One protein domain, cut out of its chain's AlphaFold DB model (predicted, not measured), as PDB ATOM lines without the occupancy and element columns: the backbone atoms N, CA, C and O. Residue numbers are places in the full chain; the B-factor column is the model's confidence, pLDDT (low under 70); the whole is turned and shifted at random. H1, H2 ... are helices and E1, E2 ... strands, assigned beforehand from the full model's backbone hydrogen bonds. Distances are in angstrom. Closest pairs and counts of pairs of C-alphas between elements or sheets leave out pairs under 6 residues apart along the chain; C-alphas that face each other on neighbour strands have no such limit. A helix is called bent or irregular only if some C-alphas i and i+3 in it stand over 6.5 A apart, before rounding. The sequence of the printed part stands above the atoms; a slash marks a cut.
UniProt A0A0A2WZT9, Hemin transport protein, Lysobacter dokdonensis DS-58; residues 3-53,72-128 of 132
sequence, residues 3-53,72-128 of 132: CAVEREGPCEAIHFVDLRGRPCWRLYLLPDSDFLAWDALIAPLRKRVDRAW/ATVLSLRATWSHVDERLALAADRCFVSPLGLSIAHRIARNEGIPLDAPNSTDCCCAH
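Overview. This is residues 3 to 53 and 72 to 128 of the 132 residues of the protein "Hemin transport protein" of Lysobacter dokdonensis DS-58 (UniProt A0A0A2WZT9). What shape do these atoms make? A strongly twisted sheet of three strands, E1, E2 and E3, has the helix H1 slantwise over E1 and E2, while a separate two-stranded hairpin, E4 and E5, reaches away from that sheet. The helix H2 only grazes the sheet, and residues 113 to 128 after it hold no named element. What are the counts and the size? The printed part has 108 residues, with two named helices and five named strands in the order E1 E2 E3 H1 E4 E5 H2; both sheets, E1 - E2 - E3 and E4 - E5, are antiparallel, and the class is mixed, helices and strands. It is only just compact, close to loose, with a radius of gyration of the C-alphas of 15.3 A and spans of 47 by 36 by 25 A.

Arrangement. How is the larger sheet built? E1, residues 3 to 8, E2, residues 11 to 17, and E3, residues 23 to 28, form a meander, each strand the antiparallel neighbour of the one before, and E1 with E2 and E2 with E3 are hairpins. N 6 and O 13 are 2.8 A apart, and N 14 and O 27 2.8 A, within hydrogen-bond range. Which helices are on it? H1, residues 35 to 46, is on the sheet at a height of 10.0 A, at 42 degrees to E2 on the local plane; its closest C-alphas to E1 are those of Arg 46 and Val 5, 6.9 A apart. H2, residues 99 to 112, only grazes the sheet with its residues 104 to 108, and is apart from H1. Where is the other pair of strands? E4, residues 75 to 82, and E5, residues 87 to 94, form an antiparallel hairpin with N 78 and O 91 2.9 A apart; both are apart from E1, E2 and E3, but H1 and E4 are near each other, with 5 pairs of C-alphas within 10 A. How do the helix backbones look? In H2 every O i to N i+4 pair is within hydrogen-bond range, in H1 6 of 8.

Along the chain. Where do the elements run? E1 begins at C-alpha 3 (106.041, 168.938, 163.190) and spans 14.9 A, E2 19.1 A and E3 14.1 A. H1 spans 15.5 A and is only just irregular, with C-alphas 41 and 44 6.9 A apart. Where are the later ones? E4, 18.7 A, bends by 61 degrees at residue 79, and E5 spans 22.3 A; H2 spans 19.9 A and ends at C-alpha 112 (92.120, 165.668, 151.034).

Size, cuts and confidence. Is anything cut out? Residues 54 to 71 are not printed, and C-alphas 53 and 72 are 23.5 A apart. How far does it reach? The two C-alphas farthest apart, those of Arg 51 and Ala 127, are 49.8 A apart; of the links that are printed whole, none is long. Where is confidence low? Residues 3 to 11, 21, 46 to 53 and 118 to 128 have pLDDT under 70.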
ATOM      1  N   CYS A   3     106.441 168.277 164.426       50.59
ATOM      2  CA  CYS A   3     106.041 168.938 163.190       50.59
ATOM      3  C   CYS A   3     107.046 168.567 162.102       50.59
ATOM      4  O   CYS A   3     108.253 168.684 162.328       50.59
ATOM      5  N   ALA A   4     106.552 168.129 160.949       54.22
ATOM      6  CA  ALA A   4     107.351 167.853 159.763       54.22
ATOM      7  C   ALA A   4     106.958 168.819 158.647       54.22
ATOM      8  O   ALA A   4     105.788 169.162 158.515       54.22
ATOM      9  N   VAL A   5     107.934 169.270 157.866       56.56
ATOM     10  CA  VAL A   5     107.688 170.083 156.669       56.56
ATOM     11  C   VAL A   5     107.760 169.141 155.477       56.56
ATOM     12  O   VAL A   5     108.779 168.472 155.287       56.56
ATOM     13  N   GLU A   6     106.690 169.072 154.698       55.38
ATOM     14  CA  GLU A   6     106.620 168.287 153.472       55.38
ATOM     15  C   GLU A   6     106.278 169.195 152.296       55.38
ATOM     16  O   GLU A   6     105.440 170.090 152.377       55.38
ATOM     17  N   ARG A   7     106.933 168.947 151.166       50.25
ATOM     18  CA  ARG A   7     106.558 169.550 149.895       50.25
ATOM     19  C   ARG A   7     105.724 168.524 149.140       50.25
ATOM     20  O   ARG A   7     106.290 167.654 148.481       50.25
ATOM     21  N   GLU A   8     104.404 168.589 149.287       47.50
ATOM     22  CA  GLU A   8     103.473 167.678 148.616       47.50
ATOM     23  C   GLU A   8     102.936 168.354 147.343       47.50
ATOM     24  O   GLU A   8     102.073 169.234 147.369       47.50
ATOM     25  N   GLY A   9     103.505 167.984 146.195       52.47
ATOM     26  CA  GLY A   9     103.153 168.585 144.908       52.47
ATOM     27  C   GLY A   9     103.434 170.104 144.844       52.47
ATOM     28  O   GLY A   9     104.484 170.556 145.305       52.47
ATOM     29  N   PRO A  10     102.552 170.920 144.228       53.41
ATOM     30  CA  PRO A  10     102.789 172.352 144.017       53.41
ATOM     31  C   PRO A  10     102.669 173.213 145.287       53.41
ATOM     32  O   PRO A  10     102.857 174.424 145.190       53.41
ATOM     33  N   CYS A  11     102.343 172.632 146.445       63.78
ATOM     34  CA  CYS A  11     102.092 173.369 147.683       63.78
ATOM     35  C   CYS A  11     102.992 172.842 148.807       63.78
ATOM     36  O   CYS A  11     103.077 171.641 149.048       63.78
ATOM     37  N   GLU A  12     103.682 173.746 149.494       80.12
ATOM     38  CA  GLU A  12     104.463 173.406 150.682       80.12
ATOM     39  C   GLU A  12     103.543 173.322 151.905       80.12
ATOM     40  O   GLU A  12     102.620 174.128 152.036       80.12
ATOM     41  N   ALA A  13     103.765 172.343 152.783       82.56
ATOM     42  CA  ALA A  13     102.920 172.105 153.943       82.56
ATOM     43  C   ALA A  13     103.717 171.726 155.199       82.56
ATOM     44  O   ALA A  13     104.793 171.134 155.138       82.56
ATOM     45  N   ILE A  14     103.157 172.038 156.368       81.94
ATOM     46  CA  ILE A  14     103.632 171.584 157.677       81.94
ATOM     47  C   ILE A  14     102.601 170.616 158.244       81.94
ATOM     48  O   ILE A  14     101.434 170.965 158.430       81.94
ATOM     49  N   HIS A  15     103.039 169.400 158.543       80.50
ATOM     50  CA  HIS A  15     102.233 168.345 159.137       80.50
ATOM     51  C   HIS A  15     102.526 168.261 160.629       80.50
ATOM     52  O   HIS A  15     103.667 168.056 161.049       80.50
ATOM     53  N   PHE A  16     101.483 168.406 161.436       78.12
ATOM     54  CA  PHE A  16     101.557 168.290 162.881       78.12
ATOM     55  C   PHE A  16     101.049 166.923 163.311       78.12
ATOM     56  O   PHE A  16      99.985 166.474 162.872       78.12
ATOM     57  N   VAL A  17     101.794 166.285 164.210       74.81
ATOM     58  CA  VAL A  17     101.374 165.047 164.858       74.81
ATOM     59  C   VAL A  17     101.266 165.204 166.370       74.81
ATOM     60  O   VAL A  17     102.031 165.936 167.018       74.81
ATOM     61  N   ASP A  18     100.295 164.493 166.935       76.19
ATOM     62  CA  ASP A  18     100.103 164.375 168.373       76.19
ATOM     63  C   ASP A  18     101.256 163.596 169.041       76.19
ATOM     64  O   ASP A  18     102.215 163.148 168.405       76.19
ATOM     65  N   LEU A  19     101.178 163.422 170.363       74.94
ATOM     66  CA  LEU A  19     102.178 162.659 171.126       74.94
ATOM     67  C   LEU A  19     102.230 161.166 170.753       74.94
ATOM     68  O   LEU A  19     103.176 160.477 171.126       74.94
ATOM     69  N   ARG A  20     101.231 160.663 170.023       72.94
ATOM     70  CA  ARG A  20     101.109 159.277 169.553       72.94
ATOM     71  C   ARG A  20     101.524 159.132 168.084       72.94
ATOM     72  O   ARG A  20     101.349 158.052 167.523       72.94
ATOM     73  N   GLY A  21     102.032 160.199 167.459       67.62
ATOM     74  CA  GLY A  21     102.419 160.223 166.049       67.62
ATOM     75  C   GLY A  21     101.240 160.267 165.072       67.62
ATOM     76  O   GLY A  21     101.426 160.009 163.884       67.62
ATOM     77  N   ARG A  22     100.022 160.569 165.538       71.44
ATOM     78  CA  ARG A  22      98.836 160.690 164.680       71.44
ATOM     79  C   ARG A  22      98.743 162.109 164.118       71.44
ATOM     80  O   ARG A  22      98.894 163.051 164.897       71.44
ATOM     81  N   PRO A  23      98.452 162.286 162.817       74.31
ATOM     82  CA  PRO A  23      98.170 163.592 162.241       74.31
ATOM     83  C   PRO A  23      97.045 164.268 163.007       74.31
ATOM     84  O   PRO A  23      95.980 163.678 163.188       74.31
ATOM     85  N   CYS A  24      97.297 165.491 163.455       76.75
ATOM     86  CA  CYS A  24      96.296 166.298 164.134       76.75
ATOM     87  C   CYS A  24      95.938 167.542 163.324       76.75
ATOM     88  O   CYS A  24      94.771 167.908 163.292       76.75
ATOM     89  N   TRP A  25      96.914 168.173 162.666       80.88
ATOM     90  CA  TRP A  25      96.722 169.397 161.887       80.88
ATOM     91  C   TRP A  25      97.658 169.413 160.679       80.88
ATOM     92  O   TRP A  25      98.739 168.816 160.706       80.88
ATOM     93  N   ARG A  26      97.263 170.131 159.628       85.94
ATOM     94  CA  ARG A  26      98.123 170.448 158.485       85.94
ATOM     95  C   ARG A  26      97.981 171.921 158.132       85.94
ATOM     96  O   ARG A  26      96.872 172.446 158.128       85.94
ATOM     97  N   LEU A  27      99.104 172.564 157.844       87.44
ATOM     98  CA  LEU A  27      99.163 173.958 157.422       87.44
ATOM     99  C   LEU A  27      99.766 174.019 156.023       87.44
ATOM    100  O   LEU A  27     100.889 173.565 155.845       87.44
ATOM    101  N   TYR A  28      99.042 174.581 155.059       86.94
ATOM    102  CA  TYR A  28      99.487 174.695 153.670       86.94
ATOM    103  C   TYR A  28      99.841 176.142 153.341       86.94
ATOM    104  O   TYR A  28      99.109 177.062 153.708       86.94
ATOM    105  N   LEU A  29     100.929 176.327 152.599       88.38
ATOM    106  CA  LEU A  29     101.298 177.603 152.012       88.38
ATOM    107  C   LEU A  29     100.402 177.899 150.800       88.38
ATOM    108  O   LEU A  29     100.303 177.088 149.872       88.38
ATOM    109  N   LEU A  30      99.782 179.078 150.793       89.50
ATOM    110  CA  LEU A  30      99.046 179.604 149.642       89.50
ATOM    111  C   LEU A  30      99.892 180.654 148.900       89.50
ATOM    112  O   LEU A  30     100.775 181.248 149.511       89.50
ATOM    113  N   PRO A  31      99.618 180.942 147.611       86.06
ATOM    114  CA  PRO A  31     100.343 181.976 146.861       86.06
ATOM    115  C   PRO A  31     100.296 183.365 147.508       86.06
ATOM    116  O   PRO A  31     101.230 184.142 147.365       86.06
ATOM    117  N   ASP A  32      99.208 183.662 148.218       87.56
ATOM    118  CA  ASP A  32      98.980 184.914 148.948       87.56
ATOM    119  C   ASP A  32      99.801 185.028 150.240       87.56
ATOM    120  O   ASP A  32      99.800 186.066 150.896       87.56
ATOM    121  N   SER A  33     100.458 183.945 150.648       86.81
ATOM    122  CA  SER A  33     101.248 183.920 151.872       86.81
ATOM    123  C   SER A  33     102.597 184.596 151.658       86.81
ATOM    124  O   SER A  33     103.223 184.455 150.608       86.81
ATOM    125  N   ASP A  34     103.088 185.273 152.691       88.88
ATOM    126  CA  ASP A  34     104.456 185.779 152.707       88.88
ATOM    127  C   ASP A  34     105.439 184.598 152.736       88.88
ATOM    128  O   ASP A  34     105.606 183.914 153.752       88.88
ATOM    129  N   PHE A  35     106.082 184.353 151.594       85.38
ATOM    130  CA  PHE A  35     107.040 183.265 151.431       85.38
ATOM    131  C   PHE A  35     108.267 183.412 152.344       85.38
ATOM    132  O   PHE A  35     108.785 182.408 152.822       85.38
ATOM    133  N   LEU A  36     108.727 184.635 152.627       87.69
ATOM    134  CA  LEU A  36     109.889 184.851 153.498       87.69
ATOM    135  C   LEU A  36     109.532 184.589 154.963       87.69
ATOM    136  O   LEU A  36     110.312 183.967 155.687       87.69
ATOM    137  N   ALA A  37     108.339 185.012 155.389       86.50
ATOM    138  CA  ALA A  37     107.826 184.683 156.716       86.50
ATOM    139  C   ALA A  37     107.641 183.165 156.883       86.50
ATOM    140  O   ALA A  37     107.954 182.611 157.940       86.50
ATOM    141  N   TRP A  38     107.179 182.487 155.830       85.44
ATOM    142  CA  TRP A  38     107.078 181.033 155.796       85.44
ATOM    143  C   TRP A  38     108.443 180.341 155.873       85.44
ATOM    144  O   TRP A  38     108.623 179.461 156.715       85.44
ATOM    145  N   ASP A  39     109.423 180.761 155.068       85.94
ATOM    146  CA  ASP A  39     110.777 180.193 155.088       85.94
ATOM    147  C   ASP A  39     111.427 180.350 156.475       85.94
ATOM    148  O   ASP A  39     111.963 179.393 157.046       85.94
ATOM    149  N   ALA A  40     111.268 181.525 157.095       85.50
ATOM    150  CA  ALA A  40     111.721 181.777 158.461       85.50
ATOM    151  C   ALA A  40     111.016 180.879 159.500       85.50
ATOM    152  O   ALA A  40     111.663 180.400 160.437       85.50
ATOM    153  N   LEU A  41     109.714 180.613 159.330       83.06
ATOM    154  CA  LEU A  41     108.932 179.721 160.195       83.06
ATOM    155  C   LEU A  41     109.422 178.267 160.112       83.06
ATOM    156  O   LEU A  41     109.538 177.592 161.141       83.06
ATOM    157  N   ILE A  42     109.718 177.772 158.906       81.69
ATOM    158  CA  ILE A  42     110.132 176.377 158.700       81.69
ATOM    159  C   ILE A  42     111.627 176.147 158.937       81.69
ATOM    160  O   ILE A  42     112.017 175.022 159.257       81.69
ATOM    161  N   ALA A  43     112.475 177.174 158.845       82.44
ATOM    162  CA  ALA A  43     113.920 177.073 159.062       82.44
ATOM    163  C   ALA A  43     114.325 176.324 160.356       82.44
ATOM    164  O   ALA A  43     115.165 175.417 160.280       82.44
ATOM    165  N   PRO A  44     113.748 176.604 161.546       75.44
ATOM    166  CA  PRO A  44     114.046 175.832 162.754       75.44
ATOM    167  C   PRO A  44     113.432 174.423 162.741       75.44
ATOM    168  O   PRO A  44     113.964 173.527 163.400       75.44
ATOM    169  N   LEU A  45     112.335 174.203 162.006       71.88
ATOM    170  CA  LEU A  45     111.689 172.892 161.880       71.88
ATOM    171  C   LEU A  45     112.520 171.946 161.013       71.88
ATOM    172  O   LEU A  45     112.714 170.796 161.397       71.88
ATOM    173  N   ARG A  46     113.105 172.438 159.913       67.50
ATOM    174  CA  ARG A  46     113.989 171.649 159.034       67.50
ATOM    175  C   ARG A  46     115.155 171.023 159.805       67.50
ATOM    176  O   ARG A  46     115.470 169.864 159.585       67.50
ATOM    177  N   LYS A  47     115.711 171.735 160.794       60.81
ATOM    178  CA  LYS A  47     116.781 171.230 161.679       60.81
ATOM    179  C   LYS A  47     116.329 170.125 162.651       60.81
ATOM    180  O   LYS A  47     117.168 169.440 163.226       60.81
ATOM    181  N   ARG A  48     115.020 169.973 162.888       58.38
ATOM    182  CA  ARG A  48     114.438 168.977 163.810       58.38
ATOM    183  C   ARG A  48     113.945 167.707 163.104       58.38
ATOM    184  O   ARG A  48     113.736 166.700 163.776       58.38
ATOM    185  N   VAL A  49     113.756 167.746 161.783       53.94
ATOM    186  CA  VAL A  49     113.086 166.690 160.996       53.94
ATOM    187  C   VAL A  49     113.977 165.470 160.702       53.94
ATOM    188  O   VAL A  49     113.447 164.407 160.384       53.94
ATOM    189  N   ASP A  50     115.288 165.541 160.947       49.31
ATOM    190  CA  ASP A  50     116.242 164.465 160.617       49.31
ATOM    191  C   ASP A  50     116.040 163.124 161.359       49.31
ATOM    192  O   ASP A  50     116.669 162.134 160.995       49.31
ATOM    193  N   ARG A  51     115.178 163.025 162.387       45.88
ATOM    194  CA  ARG A  51     115.067 161.790 163.203       45.88
ATOM    195  C   ARG A  51     113.705 161.099 163.284       45.88
ATOM    196  O   ARG A  51     113.669 159.965 163.746       45.88
ATOM    197  N   ALA A  52     112.599 161.709 162.852       48.12
ATOM    198  CA  ALA A  52     111.265 161.194 163.209       48.12
ATOM    199  C   ALA A  52     110.372 160.745 162.037       48.12
ATOM    200  O   ALA A  52     109.413 160.013 162.272       48.12
ATOM    201  N   TRP A  53     110.642 161.155 160.792       44.25
ATOM    202  CA  TRP A  53     109.590 161.137 159.762       44.25
ATOM    203  C   TRP A  53     109.717 160.074 158.660       44.25
ATOM    204  O   TRP A  53     108.702 159.646 158.109       44.25
ATOM    205  N   ALA A  72      88.916 172.236 156.282       86.88
ATOM    206  CA  ALA A  72      89.880 173.243 155.881       86.88
ATOM    207  C   ALA A  72      89.300 174.643 156.111       86.88
ATOM    208  O   ALA A  72      88.124 174.878 155.848       86.88
ATOM    209  N   THR A  73      90.141 175.583 156.534       87.44
ATOM    210  CA  THR A  73      89.818 177.012 156.625       87.44
ATOM    211  C   THR A  73      91.008 177.816 156.125       87.44
ATOM    212  O   THR A  73      92.158 177.415 156.307       87.44
ATOM    213  N   VAL A  74      90.727 178.958 155.500       89.19
ATOM    214  CA  VAL A  74      91.752 179.922 155.092       89.19
ATOM    215  C   VAL A  74      91.981 180.928 156.217       89.19
ATOM    216  O   VAL A  74      91.049 181.606 156.652       89.19
ATOM    217  N   LEU A  75      93.225 181.015 156.689       88.50
ATOM    218  CA  LEU A  75      93.621 181.855 157.817       88.50
ATOM    219  C   LEU A  75      94.859 182.683 157.465       88.50
ATOM    220  O   LEU A  75      95.760 182.197 156.782       88.50
ATOM    221  N   SER A  76      94.928 183.905 157.990       87.31
ATOM    222  CA  SER A  76      96.191 184.618 158.168       87.31
ATOM    223  C   SER A  76      96.775 184.225 159.518       87.31
ATOM    224  O   SER A  76      96.096 184.303 160.543       87.31
ATOM    225  N   LEU A  77      98.033 183.786 159.517       87.62
ATOM    226  CA  LEU A  77      98.765 183.466 160.733       87.62
ATOM    227  C   LEU A  77      99.807 184.543 160.997       87.62
ATOM    228  O   LEU A  77     100.630 184.850 160.134       87.62
ATOM    229  N   ARG A  78      99.802 185.086 162.212       84.38
ATOM    230  CA  ARG A  78     100.787 186.071 162.659       84.38
ATOM    231  C   ARG A  78     101.478 185.582 163.917       84.38
ATOM    232  O   ARG A  78     100.826 185.223 164.892       84.38
ATOM    233  N   ALA A  79     102.805 185.620 163.917       83.19
ATOM    234  CA  ALA A  79     103.574 185.405 165.131       83.19
ATOM    235  C   ALA A  79     103.347 186.582 166.092       83.19
ATOM    236  O   ALA A  79     103.564 187.741 165.742       83.19
ATOM    237  N   THR A  80     102.876 186.283 167.296       83.31
ATOM    238  CA  THR A  80     102.596 187.251 168.361       83.31
ATOM    239  C   THR A  80     103.156 186.722 169.673       83.31
ATOM    240  O   THR A  80     103.345 185.520 169.838       83.31
ATOM    241  N   TRP A  81     103.462 187.605 170.615       81.88
ATOM    242  CA  TRP A  81     103.880 187.178 171.945       81.88
ATOM    243  C   TRP A  81     102.647 186.932 172.822       81.88
ATOM    244  O   TRP A  81     101.853 187.849 173.030       81.88
ATOM    245  N   SER A  82     102.478 185.710 173.336       83.06
ATOM    246  CA  SER A  82     101.473 185.416 174.362       83.06
ATOM    247  C   SER A  82     102.036 185.812 175.720       83.06
ATOM    248  O   SER A  82     102.994 185.208 176.203       83.06
ATOM    249  N   HIS A  83     101.430 186.817 176.351       81.38
ATOM    250  CA  HIS A  83     101.771 187.207 177.721       81.38
ATOM    251  C   HIS A  83     101.294 186.189 178.766       81.38
ATOM    252  O   HIS A  83     101.812 186.188 179.874       81.38
ATOM    253  N   VAL A  84     100.333 185.324 178.422       81.50
ATOM    254  CA  VAL A  84      99.810 184.284 179.325       81.50
ATOM    255  C   VAL A  84     100.764 183.092 179.398       81.50
ATOM    256  O   VAL A  84     101.015 182.572 180.479       81.50
ATOM    257  N   ASP A  85     101.326 182.689 178.257       80.06
ATOM    258  CA  ASP A  85     102.205 181.515 178.156       80.06
ATOM    259  C   ASP A  85     103.698 181.876 178.115       80.06
ATOM    260  O   ASP A  85     104.536 180.986 177.952       80.06
ATOM    261  N   GLU A  86     104.020 183.175 178.187       84.62
ATOM    262  CA  GLU A  86     105.360 183.763 178.018       84.62
ATOM    263  C   GLU A  86     106.124 183.184 176.818       84.62
ATOM    264  O   GLU A  86     107.319 182.869 176.868       84.62
ATOM    265  N   ARG A  87     105.400 182.982 175.716       81.38
ATOM    266  CA  ARG A  87     105.893 182.274 174.535       81.38
ATOM    267  C   ARG A  87     105.386 182.909 173.257       81.38
ATOM    268  O   ARG A  87     104.319 183.519 173.211       81.38
ATOM    269  N   LEU A  88     106.148 182.702 172.186       78.31
ATOM    270  CA  LEU A  88     105.697 183.025 170.841       78.31
ATOM    271  C   LEU A  88     104.494 182.138 170.489       78.31
ATOM    272  O   LEU A  88     104.601 180.911 170.478       78.31
ATOM    273  N   ALA A  89     103.369 182.773 170.199       81.06
ATOM    274  CA  ALA A  89     102.128 182.159 169.764       81.06
ATOM    275  C   ALA A  89     101.815 182.562 168.319       81.06
ATOM    276  O   ALA A  89     102.262 183.599 167.824       81.06
ATOM    277  N   LEU A  90     101.025 181.742 167.630       81.81
ATOM    278  CA  LEU A  90     100.466 182.096 166.329       81.81
ATOM    279  C   LEU A  90      99.038 182.585 166.547       81.81
ATOM    280  O   LEU A  90      98.162 181.804 166.915       81.81
ATOM    281  N   ALA A  91      98.814 183.876 166.326       84.69
ATOM    282  CA  ALA A  91      97.472 184.410 166.191       84.69
ATOM    283  C   ALA A  91      96.918 183.981 164.831       84.69
ATOM    284  O   ALA A  91      97.622 184.073 163.821       84.69
ATOM    285  N   ALA A  92      95.675 183.509 164.819       86.44
ATOM    286  CA  ALA A  92      94.968 183.112 163.614       86.44
ATOM    287  C   ALA A  92      93.779 184.041 163.392       86.44
ATOM    288  O   ALA A  92      92.951 184.204 164.287       86.44
ATOM    289  N   ASP A  93      93.697 184.619 162.200       81.69
ATOM    290  CA  ASP A  93      92.577 185.452 161.775       81.69
ATOM    291  C   ASP A  93      91.995 184.924 160.461       81.69
ATOM    292  O   ASP A  93      92.718 184.357 159.635       81.69
ATOM    293  N   ARG A  94      90.690 185.103 160.248       81.31
ATOM    294  CA  ARG A  94      90.071 184.803 158.955       81.31
ATOM    295  C   ARG A  94      90.535 185.858 157.959       81.31
ATOM    296  O   ARG A  94      90.472 187.051 158.226       81.31
ATOM    297  N   CYS A  95      91.002 185.412 156.800       78.06
ATOM    298  CA  CYS A  95      91.553 186.307 155.792       78.06
ATOM    299  C   CYS A  95      90.923 186.041 154.429       78.06
ATOM    300  O   CYS A  95      90.658 184.892 154.069       78.06
ATOM    301  N   PHE A  96      90.722 187.110 153.664       79.25
ATOM    302  CA  PHE A  96      90.429 187.002 152.244       79.25
ATOM    303  C   PHE A  96      91.713 186.666 151.489       79.25
ATOM    304  O   PHE A  96      92.773 187.227 151.753       79.25
ATOM    305  N   VAL A  97      91.607 185.753 150.532       84.31
ATOM    306  CA  VAL A  97      92.703 185.384 149.632       84.31
ATOM    307  C   VAL A  97      92.296 185.676 148.199       84.31
ATOM    308  O   VAL A  97      91.107 185.718 147.875       84.31
ATOM    309  N   SER A  98      93.283 185.874 147.334       85.75
ATOM    310  CA  SER A  98      93.062 186.055 145.906       85.75
ATOM    311  C   SER A  98      92.256 184.890 145.305       85.75
ATOM    312  O   SER A  98      92.292 183.767 145.822       85.75
ATOM    313  N   PRO A  99      91.586 185.097 144.155       85.94
ATOM    314  CA  PRO A  99      90.912 184.015 143.438       85.94
ATOM    315  C   PRO A  99      91.838 182.830 143.123       85.94
ATOM    316  O   PRO A  99      91.412 181.674 143.154       85.94
ATOM    317  N   LEU A 100      93.123 183.103 142.865       86.81
ATOM    318  CA  LEU A 100      94.134 182.068 142.655       86.81
ATOM    319  C   LEU A 100      94.387 181.266 143.940       86.81
ATOM    320  O   LEU A 100      94.331 180.033 143.899       86.81
ATOM    321  N   GLY A 101      94.604 181.942 145.071       87.50
ATOM    322  CA  GLY A 101      94.767 181.299 146.376       87.50
ATOM    323  C   GLY A 101      93.560 180.461 146.773       87.50
ATOM    324  O   GLY A 101      93.717 179.307 147.178       87.50
ATOM    325  N   LEU A 102      92.350 180.980 146.550       88.31
ATOM    326  CA  LEU A 102      91.105 180.257 146.799       88.31
ATOM    327  C   LEU A 102      90.975 179.014 145.904       88.31
ATOM    328  O   LEU A 102      90.608 177.941 146.385       88.31
ATOM    329  N   SER A 103      91.333 179.115 144.618       88.81
ATOM    330  CA  SER A 103      91.317 177.966 143.699       88.81
ATOM    331  C   SER A 103      92.260 176.844 144.158       88.81
ATOM    332  O   SER A 103      91.918 175.660 144.079       88.81
ATOM    333  N   ILE A 104      93.425 177.211 144.700       88.31
ATOM    334  CA  ILE A 104      94.405 176.269 145.241       88.31
ATOM    335  C   ILE A 104      93.910 175.678 146.561       88.31
ATOM    336  O   ILE A 104      93.984 174.461 146.721       88.31
ATOM    337  N   ALA A 105      93.331 176.484 147.453       89.12
ATOM    338  CA  ALA A 105      92.720 176.004 148.691       89.12
ATOM    339  C   ALA A 105      91.598 174.987 148.412       89.12
ATOM    340  O   ALA A 105      91.571 173.915 149.017       89.12
ATOM    341  N   HIS A 106      90.728 175.255 147.431       87.94
ATOM    342  CA  HIS A 106      89.712 174.296 146.988       87.94
ATOM    343  C   HIS A 106      90.319 173.016 146.413       87.94
ATOM    344  O   HIS A 106      89.798 171.927 146.662       87.94
ATOM    345  N   ARG A 107      91.411 173.120 145.645       85.94
ATOM    346  CA  ARG A 107      92.115 171.946 145.113       85.94
ATOM    347  C   ARG A 107      92.707 171.094 146.235       85.94
ATOM    348  O   ARG A 107      92.551 169.879 146.191       85.94
ATOM    349  N   ILE A 108      93.335 171.718 147.232       85.69
ATOM    350  CA  ILE A 108      93.869 171.031 148.417       85.69
ATOM    351  C   ILE A 108      92.731 170.322 149.155       85.69
ATOM    352  O   ILE A 108      92.783 169.109 149.322       85.69
ATOM    353  N   ALA A 109      91.659 171.040 149.504       86.00
ATOM    354  CA  ALA A 109      90.521 170.469 150.224       86.00
ATOM    355  C   ALA A 109      89.876 169.288 149.473       86.00
ATOM    356  O   ALA A 109      89.559 168.266 150.077       86.00
ATOM    357  N   ARG A 110      89.753 169.387 148.141       83.44
ATOM    358  CA  ARG A 110      89.256 168.296 147.290       83.44
ATOM    359  C   ARG A 110      90.176 167.077 147.311       83.44
ATOM    360  O   ARG A 110      89.672 165.964 147.412       83.44
ATOM    361  N   ASN A 111      91.487 167.282 147.208       82.00
ATOM    362  CA  ASN A 111      92.465 166.192 147.240       82.00
ATOM    363  C   ASN A 111      92.464 165.470 148.593       82.00
ATOM    364  O   ASN A 111      92.617 164.255 148.634       82.00
ATOM    365  N   GLU A 112      92.232 166.209 149.677       78.81
ATOM    366  CA  GLU A 112      92.120 165.668 151.034       78.81
ATOM    367  C   GLU A 112      90.719 165.104 151.349       78.81
ATOM    368  O   GLU A 112      90.522 164.472 152.383       78.81
ATOM    369  N   GLY A 113      89.728 165.321 150.475       80.88
ATOM    370  CA  GLY A 113      88.348 164.876 150.682       80.88
ATOM    371  C   GLY A 113      87.616 165.599 151.822       80.88
ATOM    372  O   GLY A 113      86.696 165.028 152.411       80.88
ATOM    373  N   ILE A 114      88.011 166.835 152.144       84.31
ATOM    374  CA  ILE A 114      87.483 167.622 153.272       84.31
ATOM    375  C   ILE A 114      86.718 168.868 152.798       84.31
ATOM    376  O   ILE A 114      87.035 169.432 151.748       84.31
ATOM    377  N   PRO A 115      85.705 169.335 153.551       84.62
ATOM    378  CA  PRO A 115      85.054 170.611 153.272       84.62
ATOM    379  C   PRO A 115      86.011 171.784 153.523       84.62
ATOM    380  O   PRO A 115      86.798 171.755 154.469       84.62
ATOM    381  N   LEU A 116      85.901 172.831 152.703       84.69
ATOM    382  CA  LEU A 116      86.580 174.113 152.902       84.69
ATOM    383  C   LEU A 116      85.569 175.153 153.407       84.69
ATOM    384  O   LEU A 116      84.668 175.531 152.662       84.69
ATOM    385  N   ASP A 117      85.738 175.622 154.642       83.00
ATOM    386  CA  ASP A 117      85.103 176.833 155.178       83.00
ATOM    387  C   ASP A 117      85.936 178.045 154.733       83.00
ATOM    388  O   ASP A 117      86.812 178.532 155.455       83.00
ATOM    389  N   ALA A 118      85.745 178.454 153.476       68.25
ATOM    390  CA  ALA A 118      86.348 179.667 152.937       68.25
ATOM    391  C   ALA A 118      85.398 180.855 153.148       68.25
ATOM    392  O   ALA A 118      84.202 180.716 152.879       68.25
ATOM    393  N   PRO A 119      85.901 182.031 153.574       61.97
ATOM    394  CA  PRO A 119      85.094 183.243 153.556       61.97
ATOM    395  C   PRO A 119      84.601 183.476 152.123       61.97
ATOM    396  O   PRO A 119      85.388 183.447 151.176       61.97
ATOM    397  N   ASN A 120      83.283 183.630 151.965       52.91
ATOM    398  CA  ASN A 120      82.647 183.792 150.662       52.91
ATOM    399  C   ASN A 120      83.349 184.909 149.875       52.91
ATOM    400  O   ASN A 120      83.481 186.031 150.354       52.91
ATOM    401  N   SER A 121      83.764 184.590 148.648       50.09
ATOM    402  CA  SER A 121      84.450 185.470 147.687       50.09
ATOM    403  C   SER A 121      83.633 186.704 147.250       50.09
ATOM    404  O   SER A 121      84.009 187.371 146.285       50.09
ATOM    405  N   THR A 122      82.494 187.001 147.874       43.94
ATOM    406  CA  THR A 122      81.549 188.006 147.376       43.94
ATOM    407  C   THR A 122      81.869 189.444 147.767       43.94
ATOM    408  O   THR A 122      81.310 190.341 147.145       43.94
ATOM    409  N   ASP A 123      82.809 189.694 148.679       42.88
ATOM    410  CA  ASP A 123      83.326 191.048 148.896       42.88
ATOM    411  C   ASP A 123      84.621 191.237 148.105       42.88
ATOM    412  O   ASP A 123      85.737 191.153 148.615       42.88
ATOM    413  N   CYS A 124      84.457 191.472 146.799       44.34
ATOM    414  CA  CYS A 124      85.513 192.017 145.954       44.34
ATOM    415  C   CYS A 124      86.182 193.201 146.669       44.34
ATOM    416  O   CYS A 124      85.491 194.104 147.146       44.34
ATOM    417  N   CYS A 125      87.516 193.276 146.627       50.28
ATOM    418  CA  CYS A 125      88.304 194.426 147.095       50.28
ATOM    419  C   CYS A 125      87.807 195.786 146.544       50.28
ATOM    420  O   CYS A 125      88.118 196.836 147.100       50.28
ATOM    421  N   CYS A 126      86.995 195.776 145.482       50.69
ATOM    422  CA  CYS A 126      86.287 196.932 144.941       50.69
ATOM    423  C   CYS A 126      85.279 197.571 145.920       50.69
ATOM    424  O   CYS A 126      85.076 198.779 145.850       50.69
ATOM    425  N   ALA A 127      84.674 196.814 146.844       46.44
ATOM    426  CA  ALA A 127      83.736 197.358 147.832       46.44
ATOM    427  C   ALA A 127      84.444 198.109 148.977       46.44
ATOM    428  O   ALA A 127      83.871 199.020 149.570       46.44
ATOM    429  N   HIS A 128      85.711 197.778 149.261       42.62
ATOM    430  CA  HIS A 128      86.465 198.369 150.373       42.62
ATOM    431  C   HIS A 128      87.164 199.694 150.012       42.62
ATOM    432  O   HIS A 128      87.536 200.456 150.899       42.62
TER     433      HIS A 128